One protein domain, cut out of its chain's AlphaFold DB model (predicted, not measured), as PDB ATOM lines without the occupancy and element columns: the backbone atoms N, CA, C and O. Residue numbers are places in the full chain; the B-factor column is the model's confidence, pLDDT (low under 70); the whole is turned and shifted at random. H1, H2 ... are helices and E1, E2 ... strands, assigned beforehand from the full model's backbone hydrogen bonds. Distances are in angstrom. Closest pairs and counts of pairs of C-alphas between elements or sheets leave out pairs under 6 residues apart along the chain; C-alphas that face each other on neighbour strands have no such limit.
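This is residues 4 to 196 of the 333 residues of the protein "FHA domain-containing protein" of Grifola frondosa (UniProt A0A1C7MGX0). Two strongly twisted sheets lie face to face as a sandwich, an eight-stranded one, E9 E6 E5 E3 E4 E12 E16 E15, and a six-stranded one, E2 E1 E11 E10 E7 E8. Near the E12, E16 and E15 part of the larger sheet, away from the smaller sheet, lie H2, H3 and the small hairpin E13 and E14, while H1 is on neither large sheet. The printed part has 193 residues with sixteen named strands and three named helices, in the order E1 to E11, H1, E12, H2, H3, E13 to E16, and its class is mostly strand. The eight-stranded sheet is mixed, the other sheets antiparallel; the whole is compact, with a radius of gyration of the C-alphas of 16.8 A and spans of 47 by 42 by 33 A.

Strand beside strand, the larger sheet runs E9, residues 93 to 97, E6, 64 to 69, E5, 56 to 61, E3, 33 to 37, E4, 44 to 46, E12, 131 to 139, E16, 187 to 195, and E15, 180 to 184. E4 is parallel to E3, with N 46 and O 37 2.8 A apart, and to E12, with N 45 and O 135 2.8 A apart. E12 and E16 are antiparallel, with N 134 and O 192 2.7 A apart. The other sheet runs E2, residues 19 to 29, E1, 10 to 16, E11, 108 to 113, E10, 102 to 105, E7, 75 to 77, and E8, 80 to 82. E1 and E2 form a hairpin, with N 14 and O 25 2.8 A apart; E2 bends by 68 degrees at residue 24. The facing parts of the two sheets are 8.7 A centre to centre; the closest C-alphas of E2 and E12, Tyr 27 and Leu 135, are 7.2 A apart. H2, residues 140 to 143, only grazes the larger sheet. H3, residues 152 to 160, is close to H2 but not clearly touching, the closest C-alphas, Val 143 and Leu 159, being 7.4 A apart. E13, residues 163 to 165, and E14, 168 to 171, form a hairpin, with N 163 and O 171 2.8 A apart. H1, residues 120 to 125, touches no helix. In H1 and H3 every O i to N i+4 pair is within hydrogen-bond range; H2 is too short for one.

E1 begins at C-alpha 10 (196.255, 118.192, 167.179). E12 is 25.7 A long, E16 24.8 A and E2 23.3 A. E16 ends at C-alpha 195 (194.519, 127.185, 148.671).

The C-alphas farthest apart, Gln 90 and Pro 150, are 53.8 A apart. The printed part has no cut and no long link. The mean pLDDT of the printed part is 93.3, and no printed residue is under 70.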
ATOM      1  N   SER A   4     187.068 114.955 160.804       76.62
ATOM      2  CA  SER A   4     187.581 116.104 160.053       76.62
ATOM      3  C   SER A   4     188.060 117.258 160.937       76.62
ATOM      4  O   SER A   4     188.882 118.050 160.482       76.62
ATOM      5  N   ASP A   5     187.601 117.333 162.190       85.94
ATOM      6  CA  ASP A   5     187.985 118.389 163.133       85.94
ATOM      7  C   ASP A   5     189.367 118.145 163.754       85.94
ATOM      8  O   ASP A   5     189.921 119.036 164.400       85.94
ATOM      9  N   ILE A   6     189.922 116.935 163.593       92.44
ATOM     10  CA  ILE A   6     191.182 116.511 164.208       92.44
ATOM     11  C   ILE A   6     192.316 116.582 163.189       92.44
ATOM     12  O   ILE A   6     192.392 115.767 162.273       92.44
ATOM     13  N   GLY A   7     193.228 117.533 163.393       93.12
ATOM     14  CA  GLY A   7     194.410 117.680 162.553       93.12
ATOM     15  C   GLY A   7     195.521 116.684 162.884       93.12
ATOM     16  O   GLY A   7     195.526 116.037 163.939       93.12
ATOM     17  N   ARG A   8     196.507 116.589 161.989       93.62
ATOM     18  CA  ARG A   8     197.670 115.686 162.103       93.62
ATOM     19  C   ARG A   8     198.443 115.827 163.418       93.62
ATOM     20  O   ARG A   8     198.884 114.825 163.988       93.62
ATOM     21  N   TYR A   9     198.611 117.053 163.895       94.94
ATOM     22  CA  TYR A   9     199.382 117.386 165.094       94.94
ATOM     23  C   TYR A   9     198.505 117.699 166.310       94.94
ATOM     24  O   TYR A   9     199.004 117.685 167.438       94.94
ATOM     25  N   GLY A  10     197.205 117.920 166.108       95.50
ATOM     26  CA  GLY A  10     196.255 118.192 167.179       95.50
ATOM     27  C   GLY A  10     195.074 119.037 166.738       95.50
ATOM     28  O   GLY A  10     194.784 119.185 165.549       95.50
ATOM     29  N   THR A  11     194.400 119.598 167.730       96.88
ATOM     30  CA  THR A  11     193.307 120.547 167.562       96.88
ATOM     31  C   THR A  11     193.496 121.733 168.485       96.88
ATOM     32  O   THR A  11     193.969 121.601 169.617       96.88
ATOM     33  N   LEU A  12     193.105 122.905 167.995       97.38
ATOM     34  CA  LEU A  12     192.957 124.106 168.798       97.38
ATOM     35  C   LEU A  12     191.467 124.450 168.864       97.38
ATOM     36  O   LEU A  12     190.846 124.748 167.849       97.38
ATOM     37  N   SER A  13     190.874 124.345 170.048       97.12
ATOM     38  CA  SER A  13     189.445 124.598 170.257       97.12
ATOM     39  C   SER A  13     189.238 125.974 170.868       97.12
ATOM     40  O   SER A  13     189.748 126.229 171.954       97.12
ATOM     41  N   LEU A  14     188.480 126.843 170.207       97.00
ATOM     42  CA  LEU A  14     188.025 128.104 170.785       97.00
ATOM     43  C   LEU A  14     186.909 127.814 171.797       97.00
ATOM     44  O   LEU A  14     185.921 127.155 171.461       97.00
ATOM     45  N   LEU A  15     187.092 128.276 173.029       96.56
ATOM     46  CA  LEU A  15     186.168 128.075 174.142       96.56
ATOM     47  C   LEU A  15     185.310 129.316 174.377       96.56
ATOM     48  O   LEU A  15     185.792 130.440 174.218       96.56
ATOM     49  N   LYS A  16     184.076 129.108 174.849       95.12
ATOM     50  CA  LYS A  16     183.224 130.219 175.270       95.12
ATOM     51  C   LYS A  16     183.800 130.926 176.482       95.12
ATOM     52  O   LYS A  16     184.121 130.300 177.491       95.12
ATOM     53  N   ARG A  17     183.791 132.257 176.443       89.19
ATOM     54  CA  ARG A  17     184.306 133.104 177.532       89.19
ATOM     55  C   ARG A  17     183.628 132.856 178.885       89.19
ATOM     56  O   ARG A  17     184.293 132.884 179.913       89.19
ATOM     57  N   LEU A  18     182.311 132.644 178.894       90.31
ATOM     58  CA  LEU A  18     181.536 132.404 180.124       90.31
ATOM     59  C   LEU A  18     181.406 130.913 180.479       90.31
ATOM     60  O   LEU A  18     180.969 130.587 181.579       90.31
ATOM     61  N   GLN A  19     181.741 130.012 179.553       92.06
ATOM     62  CA  GLN A  19     181.565 128.565 179.696       92.06
ATOM     63  C   GLN A  19     182.782 127.841 179.095       92.06
ATOM     64  O   GLN A  19     182.732 127.444 177.929       92.06
ATOM     65  N   PRO A  20     183.864 127.633 179.867       84.94
ATOM     66  CA  PRO A  20     185.131 127.104 179.345       84.94
ATOM     67  C   PRO A  20     185.034 125.661 178.818       84.94
ATOM     68  O   PRO A  20     185.904 125.199 178.081       84.94
ATOM     69  N   ASP A  21     183.963 124.937 179.142       89.38
ATOM     70  CA  ASP A  21     183.727 123.591 178.614       89.38
ATOM     71  C   ASP A  21     183.030 123.596 177.246       89.38
ATOM     72  O   ASP A  21     183.108 122.612 176.506       89.38
ATOM     73  N   SER A  22     182.391 124.708 176.872       94.62
ATOM     74  CA  SER A  22     181.676 124.841 175.605       94.62
ATOM     75  C   SER A  22     182.633 125.265 174.492       94.62
ATOM     76  O   SER A  22     183.232 126.338 174.541       94.62
ATOM     77  N   VAL A  23     182.766 124.411 173.476       95.31
ATOM     78  CA  VAL A  23     183.573 124.683 172.281       95.31
ATOM     79  C   VAL A  23     182.723 125.409 171.242       95.31
ATOM     80  O   VAL A  23     181.609 124.983 170.941       95.31
ATOM     81  N   VAL A  24     183.266 126.485 170.677       95.12
ATOM     82  CA  VAL A  24     182.609 127.321 169.659       95.12
ATOM     83  C   VAL A  24     183.080 126.943 168.262       95.12
ATOM     84  O   VAL A  24     182.286 126.715 167.350       95.12
ATOM     85  N   ALA A  25     184.396 126.834 168.105       95.25
ATOM     86  CA  ALA A  25     185.043 126.458 166.862       95.25
ATOM     87  C   ALA A  25     186.246 125.562 167.153       95.25
ATOM     88  O   ALA A  25     186.889 125.675 168.199       95.25
ATOM     89  N   SER A  26     186.564 124.683 166.212       96.00
ATOM     90  CA  SER A  26     187.733 123.811 166.278       96.00
ATOM     91  C   SER A  26     188.581 124.038 165.039       96.00
ATOM     92  O   SER A  26     188.066 124.066 163.924       96.00
ATOM     93  N   TYR A  27     189.877 124.223 165.253       96.56
ATOM     94  CA  TYR A  27     190.871 124.389 164.208       96.56
ATOM     95  C   TYR A  27     191.788 123.154 164.189       96.56
ATOM     96  O   TYR A  27     192.509 122.922 165.171       96.56
ATOM     97  N   PRO A  28     191.767 122.338 163.122       96.12
ATOM     98  CA  PRO A  28     192.674 121.214 162.969       96.12
ATOM     99  C   PRO A  28     194.098 121.715 162.697       96.12
ATOM    100  O   PRO A  28     194.339 122.553 161.832       96.12
ATOM    101  N   ILE A  29     195.061 121.186 163.447       95.44
ATOM    102  CA  ILE A  29     196.481 121.512 163.306       95.44
ATOM    103  C   ILE A  29     197.111 120.488 162.362       95.44
ATOM    104  O   ILE A  29     197.510 119.405 162.793       95.44
ATOM    105  N   ASP A  30     197.190 120.823 161.078       93.75
ATOM    106  CA  ASP A  30     197.778 119.946 160.055       93.75
ATOM    107  C   ASP A  30     199.243 120.264 159.739       93.75
ATOM    108  O   ASP A  30     199.967 119.401 159.239       93.75
ATOM    109  N   ASP A  31     199.701 121.462 160.103       93.06
ATOM    110  CA  ASP A  31     201.054 121.946 159.844       93.06
ATOM    111  C   ASP A  31     201.928 121.904 161.112       93.06
ATOM    112  O   ASP A  31     201.424 122.078 162.225       93.06
ATOM    113  N   PRO A  32     203.249 121.668 160.973       93.62
ATOM    114  CA  PRO A  32     204.174 121.602 162.109       93.62
ATOM    115  C   PRO A  32     204.433 122.967 162.762       93.62
ATOM    116  O   PRO A  32     204.992 123.029 163.858       93.62
ATOM    117  N   GLU A  33     204.050 124.053 162.093       95.69
ATOM    118  CA  GLU A  33     204.115 125.416 162.602       95.69
ATOM    119  C   GLU A  33     202.781 126.113 162.331       95.69
ATOM    120  O   GLU A  33     202.291 126.118 161.203       95.69
ATOM    121  N   ILE A  34     202.202 126.705 163.373       96.75
ATOM    122  CA  ILE A  34     201.005 127.544 163.288       96.75
ATOM    123  C   ILE A  34     201.339 128.909 163.844       96.75
ATOM    124  O   ILE A  34     201.887 129.020 164.940       96.75
ATOM    125  N   THR A  35     200.941 129.950 163.128       97.69
ATOM    126  CA  THR A  35     201.099 131.338 163.555       97.69
ATOM    127  C   THR A  35     199.760 131.930 163.978       97.69
ATOM    128  O   THR A  35     198.726 131.719 163.338       97.69
ATOM    129  N   VAL A  36     199.789 132.682 165.077       98.38
ATOM    130  CA  VAL A  36     198.646 133.424 165.606       98.38
ATOM    131  C   VAL A  36     199.023 134.896 165.683       98.38
ATOM    132  O   VAL A  36     200.054 135.260 166.261       98.38
ATOM    133  N   GLY A  37     198.192 135.765 165.123       97.81
ATOM    134  CA  GLY A  37     198.472 137.195 165.120       97.81
ATOM    135  C   GLY A  37     197.473 138.006 164.315       97.81
ATOM    136  O   GLY A  37     196.477 137.487 163.824       97.81
ATOM    137  N   ARG A  38     197.731 139.307 164.207       96.12
ATOM    138  CA  ARG A  38     196.911 140.249 163.433       96.12
ATOM    139  C   ARG A  38     197.277 140.274 161.943       96.12
ATOM    140  O   ARG A  38     196.543 140.831 161.135       96.12
ATOM    141  N   ASP A  39     198.442 139.759 161.572       95.06
ATOM    142  CA  ASP A  39     198.909 139.758 160.187       95.06
ATOM    143  C   ASP A  39     198.055 138.810 159.317       95.06
ATOM    144  O   ASP A  39     197.796 137.678 159.739       95.06
ATOM    145  N   PRO A  40     197.632 139.215 158.102       93.31
ATOM    146  CA  PRO A  40     196.917 138.328 157.184       93.31
ATOM    147  C   PRO A  40     197.741 137.105 156.750       93.31
ATOM    148  O   PRO A  40     197.191 136.130 156.261       93.31
ATOM    149  N   THR A  41     199.050 137.069 156.936       93.44
ATOM    150  CA  THR A  41     199.840 135.857 156.663       93.44
ATOM    151  C   THR A  41     199.710 134.788 157.755       93.44
ATOM    152  O   THR A  41     200.149 133.657 157.550       93.44
ATOM    153  N   CYS A  42     199.092 135.103 158.902       96.06
ATOM    154  CA  CYS A  42     198.904 134.138 159.983       96.06
ATOM    155  C   CYS A  42     197.830 133.091 159.657       96.06
ATOM    156  O   CYS A  42     196.817 133.398 159.021       96.06
ATOM    157  N   SER A  43     198.029 131.868 160.160       95.81
ATOM    158  CA  SER A  43     197.049 130.776 160.069       95.81
ATOM    159  C   SER A  43     195.787 131.081 160.884       95.81
ATOM    160  O   SER A  43     194.666 130.846 160.431       95.81
ATOM    161  N   ILE A  44     195.986 131.637 162.083       97.75
ATOM    162  CA  ILE A  44     194.923 132.114 162.967       97.75
ATOM    163  C   ILE A  44     195.043 133.633 163.084       97.75
ATOM    164  O   ILE A  44     195.994 134.161 163.669       97.75
ATOM    165  N   ARG A  45     194.072 134.336 162.510       97.19
ATOM    166  CA  ARG A  45     194.048 135.788 162.386       97.19
ATOM    167  C   ARG A  45     193.131 136.392 163.434       97.19
ATOM    168  O   ARG A  45     191.939 136.106 163.470       97.19
ATOM    169  N   LEU A  46     193.680 137.250 164.279       97.12
ATOM    170  CA  LEU A  46     192.954 137.940 165.338       97.12
ATOM    171  C   LEU A  46     193.036 139.448 165.079       97.12
ATOM    172  O   LEU A  46     194.033 140.092 165.420       97.12
ATOM    173  N   TYR A  47     192.001 140.019 164.460       96.69
ATOM    174  CA  TYR A  47     191.964 141.421 164.030       96.69
ATOM    175  C   TYR A  47     191.643 142.381 165.185       96.69
ATOM    176  O   TYR A  47     190.686 143.153 165.148       96.69
ATOM    177  N   TYR A  48     192.483 142.355 166.222       96.06
ATOM    178  CA  TYR A  48     192.327 143.176 167.420       96.06
ATOM    179  C   TYR A  48     193.520 144.114 167.639       96.06
ATOM    180  O   TYR A  48     194.663 143.733 167.381       96.06
ATOM    181  N   PRO A  49     193.302 145.330 168.178       94.38
ATOM    182  CA  PRO A  49     194.377 146.302 168.396       94.38
ATOM    183  C   PRO A  49     195.457 145.809 169.363       94.38
ATOM    184  O   PRO A  49     196.629 146.136 169.201       94.38
ATOM    185  N   SER A  50     195.067 145.026 170.374       95.12
ATOM    186  CA  SER A  50     195.999 144.507 171.377       95.12
ATOM    187  C   SER A  50     196.735 143.245 170.916       95.12
ATOM    188  O   SER A  50     197.517 142.693 171.689       95.12
ATOM    189  N   VAL A  51     196.463 142.740 169.715       97.31
ATOM    190  CA  VAL A  51     197.170 141.586 169.160       97.31
ATOM    191  C   VAL A  51     198.249 142.095 168.213       97.31
ATOM    192  O   VAL A  51     198.019 142.939 167.348       97.31
ATOM    193  N   SER A  52     199.465 141.599 168.410       97.00
ATOM    194  CA  SER A  52     200.621 141.943 167.578       97.00
ATOM    195  C   SER A  52     200.477 141.325 166.182       97.00
ATOM    196  O   SER A  52     199.750 140.348 166.017       97.00
ATOM    197  N   ALA A  53     201.183 141.859 165.178       96.00
ATOM    198  CA  ALA A  53     201.157 141.310 163.815       96.00
ATOM    199  C   ALA A  53     201.446 139.798 163.810       96.00
ATOM    200  O   ALA A  53     200.617 139.020 163.352       96.00
ATOM    201  N   LEU A  54     202.539 139.394 164.456       97.25
ATOM    202  CA  LEU A  54     202.830 138.010 164.812       97.25
ATOM    203  C   LEU A  54     202.913 137.942 166.339       97.25
ATOM    204  O   LEU A  54     203.818 138.514 166.945       97.25
ATOM    205  N   HIS A  55     201.922 137.320 166.972       97.88
ATOM    206  CA  HIS A  55     201.739 137.384 168.420       97.88
ATOM    207  C   HIS A  55     202.298 136.152 169.132       97.88
ATOM    208  O   HIS A  55     203.036 136.260 170.113       97.88
ATOM    209  N   CYS A  56     202.016 134.969 168.611       98.19
ATOM    210  CA  CYS A  56     202.679 133.750 169.039       98.19
ATOM    211  C   CYS A  56     202.684 132.736 167.901       98.19
ATOM    212  O   CYS A  56     202.012 132.903 166.879       98.19
ATOM    213  N   LYS A  57     203.469 131.681 168.073       97.81
ATOM    214  CA  LYS A  57     203.425 130.532 167.181       97.81
ATOM    215  C   LYS A  57     203.540 129.232 167.948       97.81
ATOM    216  O   LYS A  57     204.229 129.169 168.962       97.81
ATOM    217  N   ILE A  58     202.869 128.204 167.457       98.25
ATOM    218  CA  ILE A  58     202.956 126.846 167.982       98.25
ATOM    219  C   ILE A  58     203.862 126.068 167.039       98.25
ATOM    220  O   ILE A  58     203.594 126.014 165.842       98.25
ATOM    221  N   VAL A  59     204.932 125.488 167.573       97.75
ATOM    222  CA  VAL A  59     205.905 124.695 166.815       97.75
ATOM    223  C   VAL A  59     205.934 123.286 167.385       97.75
ATOM    224  O   VAL A  59     206.022 123.098 168.601       97.75
ATOM    225  N   PHE A  60     205.875 122.289 166.510       96.50
ATOM    226  CA  PHE A  60     205.970 120.887 166.889       96.50
ATOM    227  C   PHE A  60     207.395 120.383 166.670       96.50
ATOM    228  O   PHE A  60     207.856 120.280 165.536       96.50
ATOM    229  N   ASN A  61     208.079 120.022 167.755       95.31
ATOM    230  CA  ASN A  61     209.389 119.379 167.712       95.31
ATOM    231  C   ASN A  61     209.316 118.016 168.405       95.31
ATOM    232  O   ASN A  61     208.774 117.909 169.504       95.31
ATOM    233  N   ASP A  62     209.799 116.958 167.752       92.31
ATOM    234  CA  ASP A  62     209.716 115.578 168.252       92.31
ATOM    235  C   ASP A  62     208.307 115.176 168.739       92.31
ATOM    236  O   ASP A  62     208.137 114.481 169.744       92.31
ATOM    237  N   ARG A  63     207.268 115.631 168.021       89.00
ATOM    238  CA  ARG A  63     205.840 115.427 168.354       89.00
ATOM    239  C   ARG A  63     205.384 116.080 169.665       89.00
ATOM    240  O   ARG A  63     204.303 115.758 170.157       89.00
ATOM    241  N   LYS A  64     206.179 116.990 170.224       95.94
ATOM    242  CA  LYS A  64     205.815 117.842 171.355       95.94
ATOM    243  C   LYS A  64     205.569 119.256 170.850       95.94
ATOM    244  O   LYS A  64     206.348 119.785 170.062       95.94
ATOM    245  N   ALA A  65     204.474 119.845 171.296       97.50
ATOM    246  CA  ALA A  65     204.114 121.215 170.992       97.50
ATOM    247  C   ALA A  65     204.846 122.178 171.932       97.50
ATOM    248  O   ALA A  65     204.909 121.962 173.145       97.50
ATOM    249  N   PHE A  66     205.357 123.261 171.362       98.12
ATOM    250  CA  PHE A  66     205.946 124.382 172.078       98.12
ATOM    251  C   PHE A  66     205.301 125.675 171.589       98.12
ATOM    252  O   PHE A  66     205.183 125.900 170.386       98.12
ATOM    253  N   LEU A  67     204.900 126.532 172.520       98.25
ATOM    254  CA  LEU A  67     204.456 127.889 172.247       98.25
ATOM    255  C   LEU A  67     205.660 128.820 172.255       98.25
ATOM    256  O   LEU A  67     206.385 128.884 173.245       98.25
ATOM    257  N   VAL A  68     205.841 129.581 171.186       98.06
ATOM    258  CA  VAL A  68     206.805 130.676 171.104       98.06
ATOM    259  C   VAL A  68     206.040 131.989 171.224       98.06
ATOM    260  O   VAL A  68     205.204 132.296 170.371       98.06
ATOM    261  N   VAL A  69     206.313 132.765 172.270       97.88
ATOM    262  CA  VAL A  69     205.638 134.051 172.513       97.88
ATOM    263  C   VAL A  69     206.474 135.192 171.940       97.88
ATOM    264  O   VAL A  69     207.643 135.347 172.292       97.88
ATOM    265  N   LEU A  70     205.872 135.984 171.047       96.81
ATOM    266  CA  LEU A  70     206.546 137.053 170.295       96.81
ATOM    267  C   LEU A  70     205.853 138.418 170.453       96.81
ATOM    268  O   LEU A  70     206.476 139.459 170.268       96.81
ATOM    269  N   GLY A  71     204.571 138.425 170.818       95.94
ATOM    270  CA  GLY A  71     203.751 139.620 170.936       95.94
ATOM    271  C   GLY A  71     203.972 140.384 172.236       95.94
ATOM    272  O   GLY A  71     204.139 139.798 173.300       95.94
ATOM    273  N   THR A  72     203.899 141.710 172.163       95.31
ATOM    274  CA  THR A  72     204.222 142.629 173.270       95.31
ATOM    275  C   THR A  72     203.341 142.456 174.505       95.31
ATOM    276  O   THR A  72     203.816 142.639 175.619       95.31
ATOM    277  N   ASN A  73     202.072 142.087 174.318       96.75
ATOM    278  CA  ASN A  73     201.118 141.915 175.418       96.75
ATOM    279  C   ASN A  73     201.190 140.528 176.078       96.75
ATOM    280  O   ASN A  73     200.478 140.290 177.051       96.75
ATOM    281  N   GLY A  74     202.052 139.637 175.575       96.56
ATOM    282  CA  GLY A  74     202.170 138.269 176.067       96.56
ATOM    283  C   GLY A  74     200.937 137.405 175.789       96.56
ATOM    284  O   GLY A  74     199.977 137.833 175.155       96.56
ATOM    285  N   VAL A  75     200.986 136.168 176.273       98.12
ATOM    286  CA  VAL A  75     199.905 135.173 176.203       98.12
ATOM    287  C   VAL A  75     199.708 134.611 177.605       98.12
ATOM    288  O   VAL A  75     200.702 134.355 178.285       98.12
ATOM    289  N   LEU A  76     198.469 134.395 178.055       97.94
ATOM    290  CA  LEU A  76     198.260 133.629 179.288       97.94
ATOM    291  C   LEU A  76     198.187 132.142 178.954       97.94
ATOM    292  O   LEU A  76     197.361 131.736 178.144       97.94
ATOM    293  N   VAL A  77     199.052 131.345 179.572       97.88
ATOM    294  CA  VAL A  77     199.066 129.884 179.445       97.88
ATOM    295  C   VAL A  77     198.603 129.306 180.773       97.88
ATOM    296  O   VAL A  77     199.252 129.543 181.790       97.88
ATOM    297  N   ASP A  78     197.468 128.610 180.787       96.50
ATOM    298  CA  ASP A  78     196.852 128.056 182.004       96.50
ATOM    299  C   ASP A  78     196.706 129.111 183.130       96.50
ATOM    300  O   ASP A  78     196.978 128.861 184.304       96.50
ATOM    301  N   GLY A  79     196.337 130.343 182.754       95.75
ATOM    302  CA  GLY A  79     196.196 131.488 183.664       95.75
ATOM    303  C   GLY A  79     197.508 132.181 184.060       95.75
ATOM    304  O   GLY A  79     197.476 133.220 184.719       95.75
ATOM    305  N   CYS A  80     198.663 131.661 183.641       97.25
ATOM    306  CA  CYS A  80     199.972 132.254 183.911       97.25
ATOM    307  C   CYS A  80     200.411 133.164 182.748       97.25
ATOM    308  O   CYS A  80     200.530 132.684 181.618       97.25
ATOM    309  N   PRO A  81     200.680 134.465 182.974       97.69
ATOM    310  CA  PRO A  81     201.103 135.367 181.910       97.69
ATOM    311  C   PRO A  81     202.542 135.068 181.475       97.69
ATOM    312  O   PRO A  81     203.471 135.066 182.282       97.69
ATOM    313  N   VAL A  82     202.728 134.856 180.175       97.75
ATOM    314  CA  VAL A  82     204.022 134.609 179.537       97.75
ATOM    315  C   VAL A  82     204.306 135.745 178.566       97.75
ATOM    316  O   VAL A  82     203.521 136.013 177.659       97.75
ATOM    317  N   PHE A  83     205.452 136.398 178.733       97.19
ATOM    318  CA  PHE A  83     205.877 137.527 177.910       97.19
ATOM    319  C   PHE A  83     206.993 137.127 176.936       97.19
ATOM    320  O   PHE A  83     207.721 136.154 177.183       97.19
ATOM    321  N   PRO A  84     207.144 137.855 175.816       96.50
ATOM    322  CA  PRO A  84     208.240 137.624 174.888       96.50
ATOM    323  C   PRO A  84     209.584 137.866 175.576       96.50
ATOM    324  O   PRO A  84     209.686 138.599 176.562       96.50
ATOM    325  N   ALA A  85     210.626 137.231 175.046       93.56
ATOM    326  CA  ALA A  85     211.957 137.350 175.610       93.56
ATOM    327  C   ALA A  85     212.452 138.796 175.490       93.56
ATOM    328  O   ALA A  85     212.164 139.489 174.511       93.56
ATOM    329  N   ALA A  86     213.215 139.248 176.486       90.75
ATOM    330  CA  ALA A  86     213.872 140.545 176.417       90.75
ATOM    331  C   ALA A  86     214.781 140.612 175.171       90.75
ATOM    332  O   ALA A  86     215.358 139.594 174.788       90.75
ATOM    333  N   PRO A  87     214.986 141.797 174.568       87.25
ATOM    334  CA  PRO A  87     215.759 141.939 173.329       87.25
ATOM    335  C   PRO A  87     217.210 141.430 173.421       87.25
ATOM    336  O   PRO A  87     217.806 141.114 172.399       87.25
ATOM    337  N   ASN A  88     217.764 141.307 174.632       89.06
ATOM    338  CA  ASN A  88     219.121 140.801 174.877       89.06
ATOM    339  C   ASN A  88     219.179 139.294 175.193       89.06
ATOM    340  O   ASN A  88     220.244 138.778 175.536       89.06
ATOM    341  N   ALA A  89     218.051 138.585 175.154       90.69
ATOM    342  CA  ALA A  89     218.014 137.153 175.426       90.69
ATOM    343  C   ALA A  89     218.591 136.343 174.253       90.69
ATOM    344  O   ALA A  89     218.478 136.722 173.092       90.69
ATOM    345  N   GLN A  90     219.173 135.180 174.558       86.25
ATOM    346  CA  GLN A  90     219.794 134.293 173.562       86.25
ATOM    347  C   GLN A  90     218.783 133.572 172.648       86.25
ATOM    348  O   GLN A  90     219.183 132.932 171.678       86.25
ATOM    349  N   GLY A  91     217.482 133.657 172.935       89.06
ATOM    350  CA  GLY A  91     216.429 133.024 172.148       89.06
ATOM    351  C   GLY A  91     215.033 133.493 172.561       89.06
ATOM    352  O   GLY A  91     214.893 134.201 173.561       89.06
ATOM    353  N   PRO A  92     213.992 133.120 171.796       94.06
ATOM    354  CA  PRO A  92     212.621 133.498 172.103       94.06
ATOM    355  C   PRO A  92     212.081 132.723 173.314       94.06
ATOM    356  O   PRO A  92     212.504 131.597 173.590       94.06
ATOM    357  N   THR A  93     211.100 133.298 174.014       95.62
ATOM    358  CA  THR A  93     210.416 132.615 175.119       95.62
ATOM    359  C   THR A  93     209.635 131.434 174.563       95.62
ATOM    360  O   THR A  93     208.710 131.616 173.769       95.62
ATOM    361  N   THR A  94     210.013 130.228 174.985       96.31
ATOM    362  CA  THR A  94     209.372 128.973 174.591       96.31
ATOM    363  C   THR A  94     208.738 128.310 175.807       96.31
ATOM    364  O   THR A  94     209.368 128.191 176.854       96.31
ATOM    365  N   VAL A  95     207.485 127.881 175.674       96.94
ATOM    366  CA  VAL A  95     206.726 127.208 176.735       96.94
ATOM    367  C   VAL A  95     206.206 125.878 176.196       96.94
ATOM    368  O   VAL A  95     205.621 125.859 175.113       96.94
ATOM    369  N   PRO A  96     206.420 124.746 176.885       97.50
ATOM    370  CA  PRO A  96     205.848 123.475 176.457       97.50
ATOM    371  C   PRO A  96     204.318 123.531 176.530       97.50
ATOM    372  O   PRO A  96     203.763 124.012 177.513       97.50
ATOM    373  N   LEU A  97     203.642 123.002 175.510       97.25
ATOM    374  CA  LEU A  97     202.183 122.897 175.469       97.25
ATOM    375  C   LEU A  97     201.744 121.452 175.754       97.25
ATOM    376  O   LEU A  97     201.778 120.596 174.856       97.25
ATOM    377  N   PRO A  98     201.369 121.132 177.009       97.25
ATOM    378  CA  PRO A  98     200.799 119.835 177.342       97.25
ATOM    379  C   PRO A  98     199.382 119.685 176.774       97.25
ATOM    380  O   PRO A  98     198.733 120.642 176.359       97.25
ATOM    381  N   ASN A  99     198.889 118.446 176.756       97.19
ATOM    382  CA  ASN A  99     197.520 118.171 176.335       97.19
ATOM    383  C   ASN A  99     196.520 118.868 177.266       97.19
ATOM    384  O   ASN A  99     196.581 118.653 178.474       97.19
ATOM    385  N   GLY A 100     195.577 119.620 176.708       96.62
ATOM    386  CA  GLY A 100     194.559 120.341 177.469       96.62
ATOM    387  C   GLY A 100     194.969 121.743 177.917       96.62
ATOM    388  O   GLY A 100     194.136 122.406 178.526       96.62
ATOM    389  N   ALA A 101     196.189 122.200 177.603       97.81
ATOM    390  CA  ALA A 101     196.637 123.551 177.938       97.81
ATOM    391  C   ALA A 101     195.713 124.616 177.331       97.81
ATOM    392  O   ALA A 101     195.300 124.495 176.167       97.81
ATOM    393  N   THR A 102     195.416 125.661 178.099       97.69
ATOM    394  CA  THR A 102     194.611 126.802 177.652       97.69
ATOM    395  C   THR A 102     195.484 128.015 177.366       97.69
ATOM    396  O   THR A 102     196.394 128.340 178.124       97.69
ATOM    397  N   LEU A 103     195.198 128.695 176.261       97.56
ATOM    398  CA  LEU A 103     195.899 129.873 175.774       97.56
ATOM    399  C   LEU A 103     194.913 131.027 175.676       97.56
ATOM    400  O   LEU A 103     193.986 130.955 174.869       97.56
ATOM    401  N   ASP A 104     195.136 132.096 176.431       97.50
ATOM    402  CA  ASP A 104     194.304 133.290 176.345       97.50
ATOM    403  C   ASP A 104     195.031 134.411 175.604       97.50
ATOM    404  O   ASP A 104     196.096 134.884 176.014       97.50
ATOM    405  N   ILE A 105     194.419 134.856 174.506       97.31
ATOM    406  CA  ILE A 105     194.905 135.947 173.657       97.31
ATOM    407  C   ILE A 105     193.738 136.901 173.424       97.31
ATOM    408  O   ILE A 105     192.710 136.506 172.889       97.31
ATOM    409  N   HIS A 106     193.869 138.165 173.836       95.38
ATOM    410  CA  HIS A 106     192.795 139.164 173.719       95.38
ATOM    411  C   HIS A 106     191.429 138.666 174.242       95.38
ATOM    412  O   HIS A 106     190.401 138.807 173.587       95.38
ATOM    413  N   LYS A 107     191.407 138.067 175.442       94.06
ATOM    414  CA  LYS A 107     190.184 137.513 176.066       94.06
ATOM    415  C   LYS A 107     189.535 136.360 175.279       94.06
ATOM    416  O   LYS A 107     188.386 136.018 175.560       94.06
ATOM    417  N   LYS A 108     190.238 135.779 174.304       96.19
ATOM    418  CA  LYS A 108     189.839 134.562 173.597       96.19
ATOM    419  C   LYS A 108     190.643 133.393 174.127       96.19
ATOM    420  O   LYS A 108     191.871 133.445 174.100       96.19
ATOM    421  N   SER A 109     189.933 132.379 174.605       96.88
ATOM    422  CA  SER A 109     190.509 131.197 175.234       96.88
ATOM    423  C   SER A 109     190.549 130.043 174.246       96.88
ATOM    424  O   SER A 109     189.517 129.611 173.733       96.88
ATOM    425  N   PHE A 110     191.741 129.524 173.991       97.81
ATOM    426  CA  PHE A 110     191.976 128.396 173.102       97.81
ATOM    427  C   PHE A 110     192.481 127.205 173.900       97.81
ATOM    428  O   PHE A 110     193.461 127.321 174.624       97.81
ATOM    429  N   ARG A 111     191.868 126.037 173.740       97.75
ATOM    430  CA  ARG A 111     192.339 124.789 174.341       97.75
ATOM    431  C   ARG A 111     193.060 123.946 173.309       97.75
ATOM    432  O   ARG A 111     192.475 123.568 172.293       97.75
ATOM    433  N   PHE A 112     194.316 123.633 173.589       97.88
ATOM    434  CA  PHE A 112     195.119 122.739 172.769       97.88
ATOM    435  C   PHE A 112     194.882 121.279 173.164       97.88
ATOM    436  O   PHE A 112     194.877 120.937 174.346       97.88
ATOM    437  N   ALA A 113     194.724 120.397 172.179       97.12
ATOM    438  CA  ALA A 113     194.663 118.960 172.404       97.12
ATOM    439  C   ALA A 113     195.452 118.189 171.339       97.12
ATOM    440  O   ALA A 113     195.354 118.462 170.144       97.12
ATOM    441  N   TYR A 114     196.212 117.181 171.764       96.69
ATOM    442  CA  TYR A 114     196.844 116.241 170.840       96.69
ATOM    443  C   TYR A 114     195.800 115.301 170.224       96.69
ATOM    444  O   TYR A 114     194.796 114.985 170.870       96.69
ATOM    445  N   PRO A 115     196.071 114.726 169.037       94.94
ATOM    446  CA  PRO A 115     195.172 113.757 168.440       94.94
ATOM    447  C   PRO A 115     195.050 112.514 169.337       94.94
ATOM    448  O   PRO A 115     196.048 112.095 169.958       94.94
ATOM    449  N   PRO A 116     193.869 111.869 169.384       93.56
ATOM    450  CA  PRO A 116     193.675 110.614 170.100       93.56
ATOM    451  C   PRO A 116     194.699 109.559 169.673       93.56
ATOM    452  O   PRO A 116     194.994 109.403 168.488       93.56
ATOM    453  N   ARG A 117     195.248 108.806 170.635       92.56
ATOM    454  CA  ARG A 117     196.387 107.891 170.405       92.56
ATOM    455  C   ARG A 117     196.148 106.890 169.266       92.56
ATOM    456  O   ARG A 117     197.087 106.591 168.538       92.56
ATOM    457  N   HIS A 118     194.916 106.408 169.117       91.12
ATOM    458  CA  HIS A 118     194.530 105.435 168.094       91.12
ATOM    459  C   HIS A 118     194.421 106.039 166.682       91.12
ATOM    460  O   HIS A 118     194.604 105.314 165.712       91.12
ATOM    461  N   LEU A 119     194.195 107.353 166.553       91.06
ATOM    462  CA  LEU A 119     194.084 108.038 165.257       91.06
ATOM    463  C   LEU A 119     195.424 108.562 164.730       91.06
ATOM    464  O   LEU A 119     195.563 108.788 163.532       91.06
ATOM    465  N   ARG A 120     196.434 108.729 165.595       90.94
ATOM    466  CA  ARG A 120     197.736 109.310 165.211       90.94
ATOM    467  C   ARG A 120     198.400 108.628 164.008       90.94
ATOM    468  O   ARG A 120     198.866 109.357 163.139       90.94
ATOM    469  N   PRO A 121     198.476 107.282 163.913       90.31
ATOM    470  CA  PRO A 121     199.117 106.643 162.763       90.31
ATOM    471  C   PRO A 121     198.378 106.934 161.455       90.31
ATOM    472  O   PRO A 121     199.021 107.213 160.449       90.31
ATOM    473  N   ALA A 122     197.042 106.922 161.491       90.25
ATOM    474  CA  ALA A 122     196.214 107.211 160.328       90.25
ATOM    475  C   ALA A 122     196.389 108.666 159.873       90.25
ATOM    476  O   ALA A 122     196.692 108.901 158.712       90.25
ATOM    477  N   LEU A 123     196.310 109.630 160.798       89.31
ATOM    478  CA  LEU A 123     196.451 111.059 160.492       89.31
ATOM    479  C   LEU A 123     197.844 111.436 159.963       89.31
ATOM    480  O   LEU A 123     197.977 112.331 159.130       89.31
ATOM    481  N   LEU A 124     198.892 110.750 160.431       87.62
ATOM    482  CA  LEU A 124     200.254 110.922 159.915       87.62
ATOM    483  C   LEU A 124     200.431 110.326 158.513       87.62
ATOM    484  O   LEU A 124     201.261 110.820 157.757       87.62
ATOM    485  N   ALA A 125     199.676 109.280 158.175       88.88
ATOM    486  CA  ALA A 125     199.698 108.660 156.853       88.88
ATOM    487  C   ALA A 125     198.818 109.400 155.829       88.88
ATOM    488  O   ALA A 125     199.003 109.215 154.626       88.88
ATOM    489  N   THR A 126     197.873 110.232 156.282       85.69
ATOM    490  CA  THR A 126     197.009 111.022 155.401       85.69
ATOM    491  C   THR A 126     197.851 111.988 154.561       85.69
ATOM    492  O   THR A 126     198.655 112.730 155.136       85.69
ATOM    493  N   PRO A 127     197.675 112.029 153.226       85.31
ATOM    494  CA  PRO A 127     198.358 113.002 152.379       85.31
ATOM    495  C   PRO A 127     197.976 114.431 152.774       85.31
ATOM    496  O   PRO A 127     196.894 114.681 153.308       85.31
ATOM    497  N   GLU A 128     198.875 115.381 152.524       83.00
ATOM    498  CA  GLU A 128     198.576 116.790 152.779       83.00
ATOM    499  C   GLU A 128     197.420 117.256 151.896       83.00
ATOM    500  O   GLU A 128     197.395 117.005 150.689       83.00
ATOM    501  N   LYS A 129     196.445 117.927 152.512       84.06
ATOM    502  CA  LYS A 129     195.318 118.505 151.785       84.06
ATOM    503  C   LYS A 129     195.820 119.679 150.932       84.06
ATOM    504  O   LYS A 129     196.670 120.440 151.394       84.06
ATOM    505  N   PRO A 130     195.278 119.878 149.719       83.19
ATOM    506  CA  PRO A 130     195.650 121.014 148.871       83.19
ATOM    507  C   PRO A 130     195.214 122.361 149.468       83.19
ATOM    508  O   PRO A 130     195.771 123.399 149.122       83.19
ATOM    509  N   ARG A 131     194.233 122.352 150.376       86.19
ATOM    510  CA  ARG A 131     193.711 123.537 151.058       86.19
ATOM    511  C   ARG A 131     194.035 123.481 152.545       86.19
ATOM    512  O   ARG A 131     193.979 122.413 153.156       86.19
ATOM    513  N   ALA A 132     194.406 124.622 153.112       89.44
ATOM    514  CA  ALA A 132     194.579 124.810 154.544       89.44
ATOM    515  C   ALA A 132     193.352 125.529 155.105       89.44
ATOM    516  O   ALA A 132     192.848 126.468 154.491       89.44
ATOM    517  N   LEU A 133     192.891 125.106 156.280       93.56
ATOM    518  CA  LEU A 133     191.890 125.876 157.000       93.56
ATOM    519  C   LEU A 133     192.546 127.146 157.546       93.56
ATOM    520  O   LEU A 133     193.669 127.112 158.041       93.56
ATOM    521  N   ARG A 134     191.828 128.256 157.481       95.06
ATOM    522  CA  ARG A 134     192.179 129.543 158.065       95.06
ATOM    523  C   ARG A 134     191.101 129.919 159.069       95.06
ATOM    524  O   ARG A 134     189.919 129.829 158.752       95.06
ATOM    525  N   LEU A 135     191.505 130.374 160.251       97.06
ATOM    526  CA  LEU A 135     190.584 130.912 161.256       97.06
ATOM    527  C   LEU A 135     190.798 132.415 161.372       97.06
ATOM    528  O   LEU A 135     191.904 132.845 161.680       97.06
ATOM    529  N   SER A 136     189.749 133.208 161.178       97.44
ATOM    530  CA  SER A 136     189.775 134.661 161.357       97.44
ATOM    531  C   SER A 136     188.759 135.091 162.413       97.44
ATOM    532  O   SER A 136     187.632 134.604 162.421       97.44
ATOM    533  N   MET A 137     189.147 136.017 163.289       96.94
ATOM    534  CA  MET A 137     188.270 136.635 164.286       96.94
ATOM    535  C   MET A 137     188.328 138.155 164.193       96.94
ATOM    536  O   MET A 137     189.415 138.739 164.153       96.94
ATOM    537  N   ILE A 138     187.158 138.788 164.171       95.94
ATOM    538  CA  ILE A 138     186.995 140.242 164.073       95.94
ATOM    539  C   ILE A 138     185.702 140.671 164.770       95.94
ATOM    540  O   ILE A 138     184.739 139.908 164.813       95.94
ATOM    541  N   HIS A 139     185.649 141.898 165.290       95.12
ATOM    542  CA  HIS A 139     184.408 142.431 165.848       95.12
ATOM    543  C   HIS A 139     183.325 142.540 164.764       95.12
ATOM    544  O   HIS A 139     183.546 143.165 163.727       95.12
ATOM    545  N   SER A 140     182.130 142.018 165.042       93.69
ATOM    546  CA  SER A 140     180.978 142.014 164.129       93.69
ATOM    547  C   SER A 140     180.647 143.419 163.616       93.69
ATOM    548  O   SER A 140     180.551 143.639 162.412       93.69
ATOM    549  N   ALA A 141     180.653 144.416 164.508       91.50
ATOM    550  CA  ALA A 141     180.387 145.816 164.168       91.50
ATOM    551  C   ALA A 141     181.425 146.467 163.229       91.50
ATOM    552  O   ALA A 141     181.146 147.518 162.660       91.50
ATOM    553  N   GLN A 142     182.625 145.891 163.078       90.44
ATOM    554  CA  GLN A 142     183.623 146.383 162.115       90.44
ATOM    555  C   GLN A 142     183.360 145.876 160.694       90.44
ATOM    556  O   GLN A 142     183.844 146.479 159.741       90.44
ATOM    557  N   VAL A 143     182.621 144.775 160.563       90.94
ATOM    558  CA  VAL A 143     182.286 144.144 159.283       90.94
ATOM    559  C   VAL A 143     180.885 144.556 158.848       90.94
ATOM    560  O   VAL A 143     180.685 145.026 157.732       90.94
ATOM    561  N   PHE A 144     179.922 144.427 159.757       89.56
ATOM    562  CA  PHE A 144     178.520 144.720 159.521       89.56
ATOM    563  C   PHE A 144     178.089 145.872 160.429       89.56
ATOM    564  O   PHE A 144     177.796 145.680 161.608       89.56
ATOM    565  N   SER A 145     178.046 147.087 159.882       83.38
ATOM    566  CA  SER A 145     177.430 148.237 160.552       83.38
ATOM    567  C   SER A 145     176.369 148.845 159.629       83.38
ATOM    568  O   SER A 145     176.700 149.194 158.497       83.38
ATOM    569  N   PRO A 146     175.092 148.948 160.057       74.44
ATOM    570  CA  PRO A 146     174.571 148.710 161.412       74.44
ATOM    571  C   PRO A 146     174.257 147.242 161.779       74.44
ATOM    572  O   PRO A 146     174.369 146.903 162.955       74.44
ATOM    573  N   ARG A 147     173.867 146.375 160.833       85.25
ATOM    574  CA  ARG A 147     173.595 144.935 161.056       85.25
ATOM    575  C   ARG A 147     173.889 144.122 159.790       85.25
ATOM    576  O   ARG A 147     173.842 144.705 158.707       85.25
ATOM    577  N   PRO A 148     174.181 142.812 159.903       89.81
ATOM    578  CA  PRO A 148     174.251 141.939 158.736       89.81
ATOM    579  C   PRO A 148     172.896 141.902 158.022       89.81
ATOM    580  O   PRO A 148     171.843 142.025 158.654       89.81
ATOM    581  N   SER A 149     172.931 141.741 156.703       90.25
ATOM    582  CA  SER A 149     171.723 141.562 155.896       90.25
ATOM    583  C   SER A 149     171.072 140.202 156.211       90.25
ATOM    584  O   SER A 149     171.773 139.263 156.604       90.25
ATOM    585  N   PRO A 150     169.749 140.048 156.036       91.38
ATOM    586  CA  PRO A 150     169.107 138.734 156.115       91.38
ATOM    587  C   PRO A 150     169.555 137.804 154.975       91.38
ATOM    588  O   PRO A 150     169.487 136.584 155.114       91.38
ATOM    589  N   ASN A 151     170.056 138.370 153.871       93.56
ATOM    590  CA  ASN A 151     170.487 137.641 152.686       93.56
ATOM    591  C   ASN A 151     171.939 137.142 152.843       93.56
ATOM    592  O   ASN A 151     172.881 137.939 152.816       93.56
ATOM    593  N   PRO A 152     172.188 135.821 152.943       91.12
ATOM    594  CA  PRO A 152     173.536 135.298 153.185       91.12
ATOM    595  C   PRO A 152     174.522 135.643 152.058       91.12
ATOM    596  O   PRO A 152     175.699 135.886 152.328       91.12
ATOM    597  N   SER A 153     174.047 135.736 150.814       92.25
ATOM    598  CA  SER A 153     174.860 136.090 149.645       92.25
ATOM    599  C   SER A 153     175.423 137.512 149.716       92.25
ATOM    600  O   SER A 153     176.565 137.745 149.323       92.25
ATOM    601  N   GLU A 154     174.660 138.473 150.242       93.06
ATOM    602  CA  GLU A 154     175.146 139.844 150.442       93.06
ATOM    603  C   GLU A 154     176.190 139.899 151.556       93.06
ATOM    604  O   GLU A 154     177.235 140.529 151.395       93.06
ATOM    605  N   ASN A 155     175.965 139.170 152.652       92.94
ATOM    606  CA  ASN A 155     176.944 139.067 153.733       92.94
ATOM    607  C   ASN A 155     178.261 138.450 153.247       92.94
ATOM    608  O   ASN A 155     179.335 138.939 153.594       92.94
ATOM    609  N   LEU A 156     178.190 137.415 152.410       93.62
ATOM    610  CA  LEU A 156     179.367 136.794 151.807       93.62
ATOM    611  C   LEU A 156     180.123 137.775 150.900       93.62
ATOM    612  O   LEU A 156     181.344 137.879 151.015       93.62
ATOM    613  N   ARG A 157     179.413 138.569 150.084       93.69
ATOM    614  CA  ARG A 157     180.031 139.646 149.287       93.69
ATOM    615  C   ARG A 157     180.776 140.652 150.167       93.69
ATOM    616  O   ARG A 157     181.883 141.049 149.817       93.69
ATOM    617  N   VAL A 158     180.210 141.038 151.313       93.81
ATOM    618  CA  VAL A 158     180.882 141.932 152.276       93.81
ATOM    619  C   VAL A 158     182.142 141.276 152.850       93.81
ATOM    620  O   VAL A 158     183.187 141.919 152.898       93.81
ATOM    621  N   LEU A 159     182.086 139.994 153.228       93.75
ATOM    622  CA  LEU A 159     183.237 139.259 153.779       93.75
ATOM    623  C   LEU A 159     184.375 139.038 152.767       93.75
ATOM    624  O   LEU A 159     185.545 138.980 153.162       93.75
ATOM    625  N   GLN A 160     184.039 138.915 151.483       94.50
ATOM    626  CA  GLN A 160     184.997 138.813 150.376       94.50
ATOM    627  C   GLN A 160     185.524 140.185 149.922       94.50
ATOM    628  O   GLN A 160     186.565 140.272 149.268       94.50
ATOM    629  N   SER A 161     184.830 141.276 150.260       93.31
ATOM    630  CA  SER A 161     185.266 142.626 149.910       93.31
ATOM    631  C   SER A 161     186.429 143.098 150.800       93.31
ATOM    632  O   SER A 161     186.475 142.762 151.987       93.31
ATOM    633  N   PRO A 162     187.375 143.896 150.271       93.06
ATOM    634  CA  PRO A 162     188.427 144.488 151.087       93.06
ATOM    635  C   PRO A 162     187.852 145.441 152.143       93.06
ATOM    636  O   PRO A 162     187.225 146.451 151.816       93.06
ATOM    637  N   LEU A 163     188.107 145.147 153.416       90.12
ATOM    638  CA  LEU A 163     187.687 145.963 154.551       90.12
ATOM    639  C   LEU A 163     188.827 146.858 155.026       90.12
ATOM    640  O   LEU A 163     189.961 146.416 155.225       90.12
ATOM    641  N   LYS A 164     188.513 148.125 155.294       86.56
ATOM    642  CA  LYS A 164     189.448 149.053 155.935       86.56
ATOM    643  C   LYS A 164     189.279 148.981 157.439       86.56
ATOM    644  O   LYS A 164     188.245 149.369 157.973       86.56
ATOM    645  N   THR A 165     190.319 148.532 158.129       82.38
ATOM    646  CA  THR A 165     190.368 148.584 159.593       82.38
ATOM    647  C   THR A 165     191.269 149.727 160.044       82.38
ATOM    648  O   THR A 165     192.149 150.169 159.308       82.38
ATOM    649  N   ALA A 166     191.097 150.194 161.282       79.19
ATOM    650  CA  ALA A 166     191.889 151.302 161.827       79.19
ATOM    651  C   ALA A 166     193.412 151.039 161.853       79.19
ATOM    652  O   ALA A 166     194.190 151.978 161.993       79.19
ATOM    653  N   PHE A 167     193.846 149.780 161.730       79.44
ATOM    654  CA  PHE A 167     195.254 149.395 161.859       79.44
ATOM    655  C   PHE A 167     195.842 148.707 160.626       79.44
ATOM    656  O   PHE A 167     197.057 148.519 160.577       79.44
ATOM    657  N   GLN A 168     195.009 148.307 159.664       75.44
ATOM    658  CA  GLN A 168     195.440 147.701 158.408       75.44
ATOM    659  C   GLN A 168     194.520 148.168 157.272       75.44
ATOM    660  O   GLN A 168     193.296 148.009 157.382       75.44
ATOM    661  N   PRO A 169     195.088 148.725 156.188       72.81
ATOM    662  CA  PRO A 169     194.330 148.976 154.977       72.81
ATOM    663  C   PRO A 169     194.015 147.643 154.285       72.81
ATOM    664  O   PRO A 169     194.904 146.810 154.125       72.81
ATOM    665  N   ASP A 170     192.758 147.483 153.880       85.12
ATOM    666  CA  ASP A 170     192.279 146.487 152.917       85.12
ATOM    667  C   ASP A 170     192.579 145.017 153.283       85.12
ATOM    668  O   ASP A 170     193.396 144.342 152.657       85.12
ATOM    669  N   ILE A 171     191.873 144.493 154.290       91.81
ATOM    670  CA  ILE A 171     191.879 143.061 154.631       91.81
ATOM    671  C   ILE A 171     190.722 142.329 153.942       91.81
ATOM    672  O   ILE A 171     189.596 142.815 153.938       91.81
ATOM    673  N   VAL A 172     190.983 141.139 153.400       92.94
ATOM    674  CA  VAL A 172     189.947 140.225 152.890       92.94
ATOM    675  C   VAL A 172     189.783 139.089 153.897       92.94
ATOM    676  O   VAL A 172     190.759 138.413 154.243       92.94
ATOM    677  N   LEU A 173     188.567 138.916 154.421       93.25
ATOM    678  CA  LEU A 173     188.297 137.947 155.487       93.25
ATOM    679  C   LEU A 173     188.075 136.536 154.942       93.25
ATOM    680  O   LEU A 173     188.477 135.566 155.591       93.25
ATOM    681  N   VAL A 174     187.452 136.440 153.766       95.31
ATOM    682  CA  VAL A 174     187.058 135.189 153.113       95.31
ATOM    683  C   VAL A 174     187.550 135.180 151.669       95.31
ATOM    684  O   VAL A 174     187.364 136.153 150.946       95.31
ATOM    685  N   GLU A 175     188.152 134.071 151.248       93.19
ATOM    686  CA  GLU A 175     188.555 133.823 149.859       93.19
ATOM    687  C   GLU A 175     187.698 132.745 149.181       93.19
ATOM    688  O   GLU A 175     187.578 132.768 147.959       93.19
ATOM    689  N   SER A 176     187.098 131.817 149.939       93.25
ATOM    690  CA  SER A 176     186.229 130.776 149.375       93.25
ATOM    691  C   SER A 176     184.757 131.200 149.267       93.25
ATOM    692  O   SER A 176     184.322 132.196 149.846       93.25
ATOM    693  N   ASP A 177     183.967 130.412 148.536       91.19
ATOM    694  CA  ASP A 177     182.521 130.627 148.369       91.19
ATOM    695  C   ASP A 177     181.682 129.994 149.494       91.19
ATOM    696  O   ASP A 177     180.476 130.214 149.582       91.19
ATOM    697  N   SER A 178     182.309 129.197 150.363       92.19
ATOM    698  CA  SER A 178     181.635 128.429 151.415       92.19
ATOM    699  C   SER A 178     182.329 128.561 152.779       92.19
ATOM    700  O   SER A 178     182.714 127.544 153.365       92.19
ATOM    701  N   PRO A 179     182.520 129.785 153.310       95.38
ATOM    702  CA  PRO A 179     183.063 129.958 154.649       95.38
ATOM    703  C   PRO A 179     182.064 129.474 155.705       95.38
ATOM    704  O   PRO A 179     180.852 129.671 155.591       95.38
ATOM    705  N   ARG A 180     182.575 128.921 156.803       94.94
ATOM    706  CA  ARG A 180     181.774 128.689 158.008       94.94
ATOM    707  C   ARG A 180     181.923 129.889 158.933       94.94
ATOM    708  O   ARG A 180     182.998 130.123 159.482       94.94
ATOM    709  N   VAL A 181     180.833 130.625 159.123       95.12
ATOM    710  CA  VAL A 181     180.786 131.820 159.973       95.12
ATOM    711  C   VAL A 181     179.955 131.526 161.216       95.12
ATOM    712  O   VAL A 181     178.838 131.024 161.121       95.12
ATOM    713  N   VAL A 182     180.512 131.817 162.386       94.62
ATOM    714  CA  VAL A 182     179.848 131.677 163.683       94.62
ATOM    715  C   VAL A 182     180.003 132.991 164.433       94.62
ATOM    716  O   VAL A 182     181.112 133.503 164.549       94.62
ATOM    717  N   GLU A 183     178.909 133.540 164.947       93.19
ATOM    718  CA  GLU A 183     178.962 134.710 165.822       93.19
ATOM    719  C   GLU A 183     179.062 134.264 167.286       93.19
ATOM    720  O   GLU A 183     178.305 133.408 167.750       93.19
ATOM    721  N   GLU A 184     180.014 134.839 168.017       93.19
ATOM    722  CA  GLU A 184     180.191 134.618 169.448       93.19
ATOM    723  C   GLU A 184     180.364 135.957 170.172       93.19
ATOM    724  O   GLU A 184     181.312 136.704 169.919       93.19
ATOM    725  N   ASP A 185     179.475 136.240 171.126       90.19
ATOM    726  CA  ASP A 185     179.371 137.517 171.839       90.19
ATOM    727  C   ASP A 185     179.194 138.715 170.884       90.19
ATOM    728  O   ASP A 185     178.078 139.137 170.597       90.19
ATOM    729  N   ARG A 186     180.305 139.307 170.444       92.75
ATOM    730  CA  ARG A 186     180.363 140.459 169.530       92.75
ATOM    731  C   ARG A 186     181.364 140.238 168.400       92.75
ATOM    732  O   ARG A 186     181.707 141.186 167.693       92.75
ATOM    733  N   ASP A 187     181.876 139.022 168.274       95.12
ATOM    734  CA  ASP A 187     182.923 138.657 167.339       95.12
ATOM    735  C   ASP A 187     182.393 137.673 166.305       95.12
ATOM    736  O   ASP A 187     181.657 136.740 166.622       95.12
ATOM    737  N   LEU A 188     182.813 137.873 165.064       95.94
ATOM    738  CA  LEU A 188     182.634 136.919 163.986       95.94
ATOM    739  C   LEU A 188     183.838 135.990 163.966       95.94
ATOM    740  O   LEU A 188     184.979 136.448 163.884       95.94
ATOM    741  N   ILE A 189     183.574 134.692 164.015       97.00
ATOM    742  CA  ILE A 189     184.552 133.623 163.846       97.00
ATOM    743  C   ILE A 189     184.330 133.032 162.464       97.00
ATOM    744  O   ILE A 189     183.266 132.492 162.169       97.00
ATOM    745  N   ILE A 190     185.342 133.134 161.617       97.19
ATOM    746  CA  ILE A 190     185.282 132.734 160.216       97.19
ATOM    747  C   ILE A 190     186.288 131.607 160.016       97.19
ATOM    748  O   ILE A 190     187.482 131.789 160.254       97.19
ATOM    749  N   LEU A 191     185.803 130.448 159.586       96.62
ATOM    750  CA  LEU A 191     186.612 129.314 159.155       96.62
ATOM    751  C   LEU A 191     186.523 129.217 157.636       96.62
ATOM    752  O   LEU A 191     185.438 129.022 157.089       96.62
ATOM    753  N   ASP A 192     187.658 129.369 156.971       95.81
ATOM    754  CA  ASP A 192     187.743 129.476 155.517       95.81
ATOM    755  C   ASP A 192     188.804 128.517 154.968       95.81
ATOM    756  O   ASP A 192     189.860 128.348 155.575       95.81
ATOM    757  N   GLU A 193     188.539 127.875 153.836       93.56
ATOM    758  CA  GLU A 193     189.507 126.990 153.185       93.56
ATOM    759  C   GLU A 193     190.313 127.766 152.144       93.56
ATOM    760  O   GLU A 193     189.796 128.147 151.096       93.56
ATOM    761  N   VAL A 194     191.602 127.959 152.410       91.56
ATOM    762  CA  VAL A 194     192.511 128.703 151.534       91.56
ATOM    763  C   VAL A 194     193.393 127.729 150.767       91.56
ATOM    764  O   VAL A 194     193.903 126.754 151.327       91.56
ATOM    765  N   GLU A 195     193.595 127.978 149.475       88.62
ATOM    766  CA  GLU A 195     194.519 127.185 148.671       88.62
ATOM    767  C   GLU A 195     195.945 127.322 149.217       88.62
ATOM    768  O   GLU A 195     196.469 128.427 149.394       88.62
ATOM    769  N   ARG A 196     196.593 126.190 149.515       79.88
ATOM    770  CA  ARG A 196     197.995 126.219 149.923       79.88
ATOM    771  C   ARG A 196     198.804 126.643 148.712       79.88
ATOM    772  O   ARG A 196     198.918 125.890 147.745       79.88
TER     773      ARG A 196